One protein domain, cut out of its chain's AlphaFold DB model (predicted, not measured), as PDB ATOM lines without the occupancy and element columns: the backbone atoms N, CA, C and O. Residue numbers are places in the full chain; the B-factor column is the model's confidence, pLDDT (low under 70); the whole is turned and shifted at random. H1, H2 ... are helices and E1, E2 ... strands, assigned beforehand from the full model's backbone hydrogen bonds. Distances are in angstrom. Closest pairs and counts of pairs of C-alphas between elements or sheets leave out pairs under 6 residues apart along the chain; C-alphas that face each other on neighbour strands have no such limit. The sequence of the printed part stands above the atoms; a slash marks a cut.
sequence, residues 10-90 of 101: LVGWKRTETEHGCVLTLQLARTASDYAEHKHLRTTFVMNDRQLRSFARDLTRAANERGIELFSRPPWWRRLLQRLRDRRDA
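This is residues 10 to 90 of the 101 residues of an uncharacterized protein of Sphingomonas aerophila (UniProt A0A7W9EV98). A long, twisted antiparallel sheet, ordered E1, E2, E3, has H2 reaching away from one end and small H1 at the other, while residues 73 to 90, with H3, stand free. The printed part has 81 residues, with elements E1, E2, H1, E3, H2, H3 along it, of mixed class. It is loose, with radius of gyration of the C-alphas 15.6 A and spans of 43 by 32 by 21 A.

E1, residues 10 to 18, 23.5 A long, begins at C-alpha 10 (26.385, 47.142, -6.542). E2 is residues 21 to 29, 26.6 A; H1 32 to 36; E3 41 to 48, 23.1 A; H2 49 to 65, 24.4 A. H3, residues 75 to 89, 22.3 A, ends at C-alpha 89 (32.655, 20.783, 6.423).

E1 and E2 form a hairpin, with N 14 and O 25 2.9 A apart. E2 and E3 are antiparallel, with N 24 and O 45 2.8 A apart. H1 only grazes the sheet. In two layers, a helix on one face of a sheet, H2 stands up from the sheet at 51 degrees; its closest C-alphas to E2 are Asp 49 and Gly 21, 5.1 A. H3 is apart from H2. Every O i to N i+4 pair is within hydrogen-bond range in H1 and H2, 10 of 11 in H3.

The farthest C-alphas, Ser 33 and Ala 90, are 44.2 A apart. The printed part has no cut and no long link. Residues 71 to 75, 78 and 82 to 90 have pLDDT under 70.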
ATOM      1  N   LEU A  10      25.956  48.220  -7.429       80.94
ATOM      2  CA  LEU A  10      26.385  47.142  -6.542       80.94
ATOM      3  C   LEU A  10      27.900  47.234  -6.362       80.94
ATOM      4  O   LEU A  10      28.652  47.014  -7.304       80.94
ATOM      5  N   VAL A  11      28.328  47.549  -5.146       87.12
ATOM      6  CA  VAL A  11      29.742  47.681  -4.781       87.12
ATOM      7  C   VAL A  11      30.342  46.328  -4.416       87.12
ATOM      8  O   VAL A  11      31.489  46.029  -4.734       87.12
ATOM      9  N   GLY A  12      29.560  45.495  -3.736       87.00
ATOM     10  CA  GLY A  12      30.030  44.206  -3.264       87.00
ATOM     11  C   GLY A  12      28.894  43.338  -2.765       87.00
ATOM     12  O   GLY A  12      27.790  43.808  -2.476       87.00
ATOM     13  N   TRP A  13      29.170  42.047  -2.655       91.81
ATOM     14  CA  TRP A  13      28.231  41.093  -2.094       91.81
ATOM     15  C   TRP A  13      28.968  40.007  -1.318       91.81
ATOM     16  O   TRP A  13      30.107  39.654  -1.619       91.81
ATOM     17  N   LYS A  14      28.296  39.468  -0.303       88.94
ATOM     18  CA  LYS A  14      28.747  38.308   0.462       88.94
ATOM     19  C   LYS A  14      27.594  37.332   0.599       88.94
ATOM     20  O   LYS A  14      26.483  37.721   0.949       88.94
ATOM     21  N   ARG A  15      27.890  36.056   0.370       90.50
ATOM     22  CA  ARG A  15      26.968  34.948   0.598       90.50
ATOM     23  C   ARG A  15      27.487  34.075   1.729       90.50
ATOM     24  O   ARG A  15      28.663  33.716   1.735       90.50
ATOM     25  N   THR A  16      26.618  33.726   2.664       90.50
ATOM     26  CA  THR A  16      26.920  32.795   3.753       90.50
ATOM     27  C   THR A  16      25.847  31.725   3.783       90.50
ATOM     28  O   THR A  16      24.665  32.034   3.896       90.50
ATOM     29  N   GLU A  17      26.265  30.476   3.606       89.25
ATOM     30  CA  GLU A  17      25.373  29.323   3.683       89.25
ATOM     31  C   GLU A  17      25.132  28.965   5.152       89.25
ATOM     32  O   GLU A  17      25.994  29.166   6.006       89.25
ATOM     33  N   THR A  18      23.929  28.487   5.432       86.50
ATOM     34  CA  THR A  18      23.464  28.037   6.746       86.50
ATOM     35  C   THR A  18      22.765  26.695   6.557       86.50
ATOM     36  O   THR A  18      22.400  26.358   5.432       86.50
ATOM     37  N   GLU A  19      22.517  25.957   7.637       84.12
ATOM     38  CA  GLU A  19      21.839  24.654   7.568       84.12
ATOM     39  C   GLU A  19      20.478  24.712   6.849       84.12
ATOM     40  O   GLU A  19      20.102  23.786   6.137       84.12
ATOM     41  N   HIS A  20      19.752  25.825   6.982       82.00
ATOM     42  CA  HIS A  20      18.383  25.966   6.469       82.00
ATOM     43  C   HIS A  20      18.255  26.915   5.266       82.00
ATOM     44  O   HIS A  20      17.141  27.238   4.838       82.00
ATOM     45  N   GLY A  21      19.373  27.402   4.721       88.56
ATOM     46  CA  GLY A  21      19.352  28.343   3.605       88.56
ATOM     47  C   GLY A  21      20.591  29.220   3.506       88.56
ATOM     48  O   GLY A  21      21.724  28.773   3.675       88.56
ATOM     49  N   CYS A  22      20.389  30.499   3.209       92.31
ATOM     50  CA  CYS A  22      21.453  31.420   2.850       92.31
ATOM     51  C   CYS A  22      21.188  32.847   3.345       92.31
ATOM     52  O   CYS A  22      20.097  33.396   3.189       92.31
ATOM     53  N   VAL A  23      22.245  33.491   3.836       92.25
ATOM     54  CA  VAL A  23      22.295  34.928   4.110       92.25
ATOM     55  C   VAL A  23      23.049  35.624   2.977       92.25
ATOM     56  O   VAL A  23      24.230  35.356   2.743       92.25
ATOM     57  N   LEU A  24      22.371  36.523   2.264       91.94
ATOM     58  CA  LEU A  24      22.949  37.358   1.212       91.94
ATOM     59  C   LEU A  24      23.068  38.794   1.715       91.94
ATOM     60  O   LEU A  24      22.072  39.444   2.009       91.94
ATOM     61  N   THR A  25      24.290  39.303   1.803       92.56
ATOM     62  CA  THR A  25      24.563  40.712   2.100       92.56
ATOM     63  C   THR A  25      24.968  41.422   0.817       92.56
ATOM     64  O   THR A  25      25.913  40.991   0.160       92.56
ATOM     65  N   LEU A  26      24.301  42.526   0.493       91.50
ATOM     66  CA  LEU A  26      24.646  43.425  -0.606       91.50
ATOM     67  C   LEU A  26      25.164  44.752  -0.048       91.50
ATOM     68  O   LEU A  26      24.641  45.261   0.945       91.50
ATOM     69  N   GLN A  27      26.172  45.315  -0.702       92.19
ATOM     70  CA  GLN A  27      26.654  46.674  -0.477       92.19
ATOM     71  C   GLN A  27      26.359  47.506  -1.719       92.19
ATOM     72  O   GLN A  27      26.800  47.168  -2.816       92.19
ATOM     73  N   LEU A  28      25.598  48.580  -1.544       90.75
ATOM     74  CA  LEU A  28      25.118  49.445  -2.615       90.75
ATOM     75  C   LEU A  28      25.626  50.872  -2.393       90.75
ATOM     76  O   LEU A  28      25.547  51.378  -1.277       90.75
ATOM     77  N   ALA A  29      26.069  51.541  -3.452       88.19
ATOM     78  CA  ALA A  29      26.297  52.987  -3.464       88.19
ATOM     79  C   ALA A  29      25.205  53.656  -4.309       88.19
ATOM     80  O   ALA A  29      24.775  53.086  -5.316       88.19
ATOM     81  N   ARG A  30      24.709  54.835  -3.905       86.06
ATOM     82  CA  ARG A  30      23.686  55.553  -4.694       86.06
ATOM     83  C   ARG A  30      24.301  56.441  -5.765       86.06
ATOM     84  O   ARG A  30      23.627  56.778  -6.728       86.06
ATOM     85  N   THR A  31      25.549  56.849  -5.567       84.25
ATOM     86  CA  THR A  31      26.303  57.703  -6.482       84.25
ATOM     87  C   THR A  31      27.763  57.252  -6.527       84.25
ATOM     88  O   THR A  31      28.214  56.483  -5.676       84.25
ATOM     89  N   ALA A  32      28.519  57.745  -7.509       83.44
ATOM     90  CA  ALA A  32      29.968  57.552  -7.537       83.44
ATOM     91  C   ALA A  32      30.669  58.248  -6.351       83.44
ATOM     92  O   ALA A  32      31.647  57.714  -5.833       83.44
ATOM     93  N   SER A  33      30.135  59.386  -5.880       85.94
ATOM     94  CA  SER A  33      30.642  60.090  -4.688       85.94
ATOM     95  C   SER A  33      30.491  59.231  -3.437       85.94
ATOM     96  O   SER A  33      31.447  59.050  -2.691       85.94
ATOM     97  N   ASP A  34      29.321  58.609  -3.255       86.75
ATOM     98  CA  ASP A  34      29.062  57.712  -2.124       86.75
ATOM     99  C   ASP A  34      30.051  56.540  -2.092       86.75
ATOM    100  O   ASP A  34      30.450  56.095  -1.018       86.75
ATOM    101  N   TYR A  35      30.447  56.032  -3.261       83.00
ATOM    102  CA  TYR A  35      31.450  54.975  -3.358       83.00
ATOM    103  C   TYR A  35      32.845  55.468  -2.947       83.00
ATOM    104  O   TYR A  35      33.504  54.814  -2.139       83.00
ATOM    105  N   ALA A  36      33.273  56.631  -3.452       86.44
ATOM    106  CA  ALA A  36      34.569  57.224  -3.116       86.44
ATOM    107  C   ALA A  36      34.684  57.585  -1.624       86.44
ATOM    108  O   ALA A  36      35.737  57.420  -1.020       86.44
ATOM    109  N   GLU A  37      33.583  58.025  -1.015       92.00
ATOM    110  CA  GLU A  37      33.500  58.393   0.403       92.00
ATOM    111  C   GLU A  37      33.180  57.202   1.326       92.00
ATOM    112  O   GLU A  37      32.915  57.390   2.515       92.00
ATOM    113  N   HIS A  38      33.152  55.975   0.797       86.56
ATOM    114  CA  HIS A  38      32.798  54.754   1.531       86.56
ATOM    115  C   HIS A  38      31.408  54.776   2.208       86.56
ATOM    116  O   HIS A  38      31.131  54.020   3.143       86.56
ATOM    117  N   LYS A  39      30.478  55.591   1.701       88.81
ATOM    118  CA  LYS A  39      29.087  55.704   2.167       88.81
ATOM    119  C   LYS A  39      28.209  54.627   1.537       88.81
ATOM    120  O   LYS A  39      27.413  54.871   0.632       88.81
ATOM    121  N   HIS A  40      28.362  53.395   2.012       87.62
ATOM    122  CA  HIS A  40      27.673  52.244   1.431       87.62
ATOM    123  C   HIS A  40      26.385  51.922   2.198       87.62
ATOM    124  O   HIS A  40      26.378  51.802   3.423       87.62
ATOM    125  N   LEU A  41      25.294  51.678   1.472       90.12
ATOM    126  CA  LEU A  41      24.103  51.045   2.023       90.12
ATOM    127  C   LEU A  41      24.323  49.533   2.068       90.12
ATOM    128  O   LEU A  41      24.480  48.885   1.034       90.12
ATOM    129  N   ARG A  42      24.290  48.960   3.271       91.75
ATOM    130  CA  ARG A  42      24.334  47.512   3.464       91.75
ATOM    131  C   ARG A  42      22.920  46.969   3.631       91.75
ATOM    132  O   ARG A  42      22.182  47.421   4.502       91.75
ATOM    133  N   THR A  43      22.551  45.979   2.827       90.62
ATOM    134  CA  THR A  43      21.258  45.292   2.934       90.62
ATOM    135  C   THR A  43      21.481  43.793   3.045       90.62
ATOM    136  O   THR A  43      22.242  43.221   2.268       90.62
ATOM    137  N   THR A  44      20.819  43.162   4.012       92.88
ATOM    138  CA  THR A  44      20.942  41.729   4.282       92.88
ATOM    139  C   THR A  44      19.603  41.046   4.050       92.88
ATOM    140  O   THR A  44      18.585  41.479   4.580       92.88
ATOM    141  N   PHE A  45      19.627  39.958   3.290       91.62
ATOM    142  CA  PHE A  45      18.490  39.088   3.035       91.62
ATOM    143  C   PHE A  45      18.774  37.721   3.640       91.62
ATOM    144  O   PHE A  45      19.834  37.142   3.395       91.62
ATOM    145  N   VAL A  46      17.821  37.201   4.404       93.50
ATOM    146  CA  VAL A  46      17.832  35.815   4.868       93.50
ATOM    147  C   VAL A  46      16.815  35.065   4.028       93.50
ATOM    148  O   VAL A  46      15.653  35.460   3.962       93.50
ATOM    149  N   MET A  47      17.271  34.034   3.329       93.06
ATOM    150  CA  MET A  47      16.456  33.284   2.385       93.06
ATOM    151  C   MET A  47      16.631  31.794   2.630       93.06
ATOM    152  O   MET A  47      17.756  31.305   2.702       93.06
ATOM    153  N   ASN A  48      15.527  31.059   2.693       91.94
ATOM    154  CA  ASN A  48      15.575  29.603   2.619       91.94
ATOM    155  C   ASN A  48      15.834  29.126   1.176       91.94
ATOM    156  O   ASN A  48      15.792  29.903   0.217       91.94
ATOM    157  N   ASP A  49      16.045  27.825   0.997       85.56
ATOM    158  CA  ASP A  49      16.346  27.225  -0.312       85.56
ATOM    159  C   ASP A  49      15.261  27.439  -1.373       85.56
ATOM    160  O   ASP A  49      15.542  27.481  -2.578       85.56
ATOM    161  N   ARG A  50      13.995  27.551  -0.958       89.81
ATOM    162  CA  ARG A  50      12.889  27.842  -1.877       89.81
ATOM    163  C   ARG A  50      12.962  29.292  -2.352       89.81
ATOM    164  O   ARG A  50      12.890  29.536  -3.554       89.81
ATOM    165  N   GLN A  51      13.146  30.234  -1.431       91.31
ATOM    166  CA  GLN A  51      13.270  31.663  -1.725       91.31
ATOM    167  C   GLN A  51      14.503  31.955  -2.578       91.31
ATOM    168  O   GLN A  51      14.404  32.712  -3.538       91.31
ATOM    169  N   LEU A  52      15.632  31.298  -2.300       86.31
ATOM    170  CA  LEU A  52      16.852  31.440  -3.091       86.31
ATOM    171  C   LEU A  52      16.644  31.003  -4.549       86.31
ATOM    172  O   LEU A  52      17.109  31.678  -5.467       86.31
ATOM    173  N   ARG A  53      15.923  29.896  -4.776       86.81
ATOM    174  CA  ARG A  53      15.592  29.420  -6.128       86.81
ATOM    175  C   ARG A  53      14.687  30.394  -6.877       86.81
ATOM    176  O   ARG A  53      14.966  30.687  -8.038       86.81
ATOM    177  N   SER A  54      13.646  30.909  -6.222       90.69
ATOM    178  CA  SER A  54      12.774  31.928  -6.817       90.69
ATOM    179  C   SER A  54      13.555  33.199  -7.149       90.69
ATOM    180  O   SER A  54      13.509  33.658  -8.285       90.69
ATOM    181  N   PHE A  55      14.355  33.697  -6.202       87.69
ATOM    182  CA  PHE A  55      15.173  34.893  -6.379       87.69
ATOM    183  C   PHE A  55      16.156  34.756  -7.547       87.69
ATOM    184  O   PHE A  55      16.231  35.637  -8.397       87.69
ATOM    185  N   ALA A  56      16.873  33.632  -7.637       86.12
ATOM    186  CA  ALA A  56      17.802  33.381  -8.737       86.12
ATOM    187  C   ALA A  56      17.090  33.338 -10.096       86.12
ATOM    188  O   ALA A  56      17.597  33.884 -11.072       86.12
ATOM    189  N   ARG A  57      15.906  32.717 -10.165       87.88
ATOM    190  CA  ARG A  57      15.114  32.651 -11.399       87.88
ATOM    191  C   ARG A  57      14.654  34.037 -11.849       87.88
ATOM    192  O   ARG A  57      14.772  34.354 -13.031       87.88
ATOM    193  N   ASP A  58      14.167  34.851 -10.920       91.38
ATOM    194  CA  ASP A  58      13.683  36.199 -11.224       91.38
ATOM    195  C   ASP A  58      14.844  37.125 -11.620       91.38
ATOM    196  O   ASP A  58      14.711  37.929 -12.541       91.38
ATOM    197  N   LEU A  59      16.022  36.952 -11.008       86.69
ATOM    198  CA  LEU A  59      17.231  37.695 -11.366       86.69
ATOM    199  C   LEU A  59      17.749  37.310 -12.758       86.69
ATOM    200  O   LEU A  59      18.116  38.190 -13.532       86.69
ATOM    201  N   THR A  60      17.704  36.023 -13.115       86.56
ATOM    202  CA  THR A  60      17.999  35.563 -14.481       86.56
ATOM    203  C   THR A  60      17.040  36.155 -15.498       86.56
ATOM    204  O   THR A  60      17.468  36.634 -16.544       86.56
ATOM    205  N   ARG A  61      15.742  36.173 -15.183       88.12
ATOM    206  CA  ARG A  61      14.738  36.791 -16.048       88.12
ATOM    207  C   ARG A  61      15.022  38.282 -16.256       88.12
ATOM    208  O   ARG A  61      15.075  38.725 -17.398       88.12
ATOM    209  N   ALA A  62      15.269  39.026 -15.179       88.19
ATOM    210  CA  ALA A  62      15.563  40.456 -15.249       88.19
ATOM    211  C   ALA A  62      16.871  40.763 -16.002       88.19
ATOM    212  O   ALA A  62      16.960  41.777 -16.691       88.19
ATOM    213  N   ALA A  63      17.888  39.903 -15.882       86.00
ATOM    214  CA  ALA A  63      19.131  40.034 -16.638       86.00
ATOM    215  C   ALA A  63      18.890  39.843 -18.143       86.00
ATOM    216  O   ALA A  63      19.286  40.701 -18.930       86.00
ATOM    217  N   ASN A  64      18.154  38.794 -18.524       86.81
ATOM    218  CA  ASN A  64      17.792  38.532 -19.917       86.81
ATOM    219  C   ASN A  64      16.971  39.680 -20.525       86.81
ATOM    220  O   ASN A  64      17.258  40.114 -21.635       86.81
ATOM    221  N   GLU A  65      15.995  40.220 -19.785       91.25
ATOM    222  CA  GLU A  65      15.190  41.378 -20.213       91.25
ATOM    223  C   GLU A  65      16.042  42.639 -20.451       91.25
ATOM    224  O   GLU A  65      15.658  43.512 -21.225       91.25
ATOM    225  N   ARG A  66      17.218  42.731 -19.819       87.75
ATOM    226  CA  ARG A  66      18.178  43.833 -19.987       87.75
ATOM    227  C   ARG A  66      19.319  43.514 -20.957       87.75
ATOM    228  O   ARG A  66      20.255  44.304 -21.045       87.75
ATOM    229  N   GLY A  67      19.275  42.370 -21.642       86.88
ATOM    230  CA  GLY A  67      20.351  41.924 -22.533       86.88
ATOM    231  C   GLY A  67      21.664  41.608 -21.806       86.88
ATOM    232  O   GLY A  67      22.728  41.639 -22.415       86.88
ATOM    233  N   ILE A  68      21.612  41.344 -20.497       84.44
ATOM    234  CA  ILE A  68      22.779  40.965 -19.700       84.44
ATOM    235  C   ILE A  68      22.926  39.447 -19.777       84.44
ATOM    236  O   ILE A  68      22.133  38.710 -19.187       84.44
ATOM    237  N   GLU A  69      23.965  38.975 -20.460       77.25
ATOM    238  CA  GLU A  69      24.311  37.557 -20.457       77.25
ATOM    239  C   GLU A  69      24.872  37.150 -19.093       77.25
ATOM    240  O   GLU A  69      25.964  37.547 -18.676       77.25
ATOM    241  N   LEU A  70      24.111  36.332 -18.369       72.94
ATOM    242  CA  LEU A  70      24.612  35.693 -17.164       72.94
ATOM    243  C   LEU A  70      25.458  34.488 -17.564       72.94
ATOM    244  O   LEU A  70      24.931  33.478 -18.031       72.94
ATOM    245  N   PHE A  71      26.763  34.553 -17.304       69.44
ATOM    246  CA  PHE A  71      27.638  33.386 -17.390       69.44
ATOM    247  C   PHE A  71      27.237  32.359 -16.323       69.44
ATOM    248  O   PHE A  71      27.737  32.351 -15.195       69.44
ATOM    249  N   SER A  72      26.300  31.474 -16.663       63.22
ATOM    250  CA  SER A  72      25.982  30.334 -15.816       63.22
ATOM    251  C   SER A  72      27.141  29.344 -15.878       63.22
ATOM    252  O   SER A  72      27.538  28.901 -16.956       63.22
ATOM    253  N   ARG A  73      27.692  28.989 -14.714       63.88
ATOM    254  CA  ARG A  73      28.740  27.967 -14.624       63.88
ATOM    255  C   ARG A  73      28.202  26.638 -15.186       63.88
ATOM    256  O   ARG A  73      27.073  26.274 -14.845       63.88
ATOM    257  N   PRO A  74      28.985  25.899 -15.993       67.00
ATOM    258  CA  PRO A  74      28.543  24.646 -16.598       67.00
ATOM    259  C   PRO A  74      28.006  23.630 -15.570       67.00
ATOM    260  O   PRO A  74      28.473  23.616 -14.428       67.00
ATOM    261  N   PRO A  75      27.101  22.704 -15.943       66.44
ATOM    262  CA  PRO A  75      26.477  21.756 -15.009       66.44
ATOM    263  C   PRO A  75      27.474  20.919 -14.188       66.44
ATOM    264  O   PRO A  75      27.210  20.571 -13.035       66.44
ATOM    265  N   TRP A  76      28.649  20.630 -14.753       72.75
ATOM    266  CA  TRP A  76      29.719  19.886 -14.086       72.75
ATOM    267  C   TRP A  76      30.409  20.684 -12.964       72.75
ATOM    268  O   TRP A  76      30.863  20.082 -11.989       72.75
ATOM    269  N   TRP A  77      30.392  22.023 -13.008       72.56
ATOM    270  CA  TRP A  77      30.885  22.864 -11.906       72.56
ATOM    271  C   TRP A  77      30.029  22.735 -10.656       72.56
ATOM    272  O   TRP A  77      30.564  22.818  -9.555       72.56
ATOM    273  N   ARG A  78      28.716  22.502 -10.790       67.62
ATOM    274  CA  ARG A  78      27.845  22.307  -9.623       67.62
ATOM    275  C   ARG A  78      28.304  21.094  -8.807       67.62
ATOM    276  O   ARG A  78      28.430  21.214  -7.596       67.62
ATOM    277  N   ARG A  79      28.650  19.981  -9.473       72.06
ATOM    278  CA  ARG A  79      29.189  18.770  -8.821       72.06
ATOM    279  C   ARG A  79      30.571  19.002  -8.210       72.06
ATOM    280  O   ARG A  79      30.841  18.511  -7.119       72.06
ATOM    281  N   LEU A  80      31.438  19.757  -8.888       72.19
ATOM    282  CA  LEU A  80      32.770  20.090  -8.378       72.19
ATOM    283  C   LEU A  80      32.689  20.964  -7.116       72.19
ATOM    284  O   LEU A  80      33.356  20.685  -6.127       72.19
ATOM    285  N   LEU A  81      31.831  21.987  -7.128       72.62
ATOM    286  CA  LEU A  81      31.639  22.892  -5.994       72.62
ATOM    287  C   LEU A  81      30.965  22.199  -4.805       72.62
ATOM    288  O   LEU A  81      31.334  22.488  -3.674       72.62
ATOM    289  N   GLN A  82      30.045  21.258  -5.050       68.38
ATOM    290  CA  GLN A  82      29.473  20.409  -3.998       68.38
ATOM    291  C   GLN A  82      30.565  19.597  -3.296       68.38
ATOM    292  O   GLN A  82      30.720  19.709  -2.088       68.38
ATOM    293  N   ARG A  83      31.426  18.914  -4.063       68.62
ATOM    294  CA  ARG A  83      32.563  18.157  -3.508       68.62
ATOM    295  C   ARG A  83      33.543  19.028  -2.720       68.62
ATOM    296  O   ARG A  83      34.145  18.559  -1.760       68.62
ATOM    297  N   LEU A  84      33.744  20.277  -3.135       67.19
ATOM    298  CA  LEU A  84      34.608  21.221  -2.422       67.19
ATOM    299  C   LEU A  84      33.960  21.754  -1.137       67.19
ATOM    300  O   LEU A  84      34.677  22.018  -0.175       67.19
ATOM    301  N   ARG A  85      32.628  21.893  -1.109       63.50
ATOM    302  CA  ARG A  85      31.876  22.257   0.097       63.50
ATOM    303  C   ARG A  85      31.911  21.128   1.126       63.50
ATOM    304  O   ARG A  85      32.326  21.375   2.251       63.50
ATOM    305  N   ASP A  86      31.641  19.896   0.698       63.91
ATOM    306  CA  ASP A  86      31.669  18.713   1.569       63.91
ATOM    307  C   ASP A  86      33.057  18.514   2.215       63.91
ATOM    308  O   ASP A  86      33.174  18.149   3.382       63.91
ATOM    309  N   ARG A  87      34.138  18.835   1.487       58.19
ATOM    310  CA  ARG A  87      35.511  18.822   2.025       58.19
ATOM    311  C   ARG A  87      35.793  19.911   3.061       58.19
ATOM    312  O   ARG A  87      36.702  19.741   3.868       58.19
ATOM    313  N   ARG A  88      35.081  21.038   3.022       53.66
ATOM    314  CA  ARG A  88      35.260  22.146   3.973       53.66
ATOM    315  C   ARG A  88      34.560  21.860   5.298       53.66
ATOM    316  O   ARG A  88      35.118  22.172   6.348       53.66
ATOM    317  N   ASP A  89      33.402  21.213   5.239       55.66
ATOM    318  CA  ASP A  89      32.655  20.783   6.423       55.66
ATOM    319  C   ASP A  89      33.349  19.593   7.107       55.66
ATOM    320  O   ASP A  89      33.461  19.569   8.329       55.66
ATOM    321  N   ALA A  90      33.957  18.685   6.332       56.44
ATOM    322  CA  ALA A  90      34.794  17.599   6.857       56.44
ATOM    323  C   ALA A  90      36.079  18.071   7.577       56.44
ATOM    324  O   ALA A  90      36.674  17.303   8.326       56.44
TER     325      ALA A  90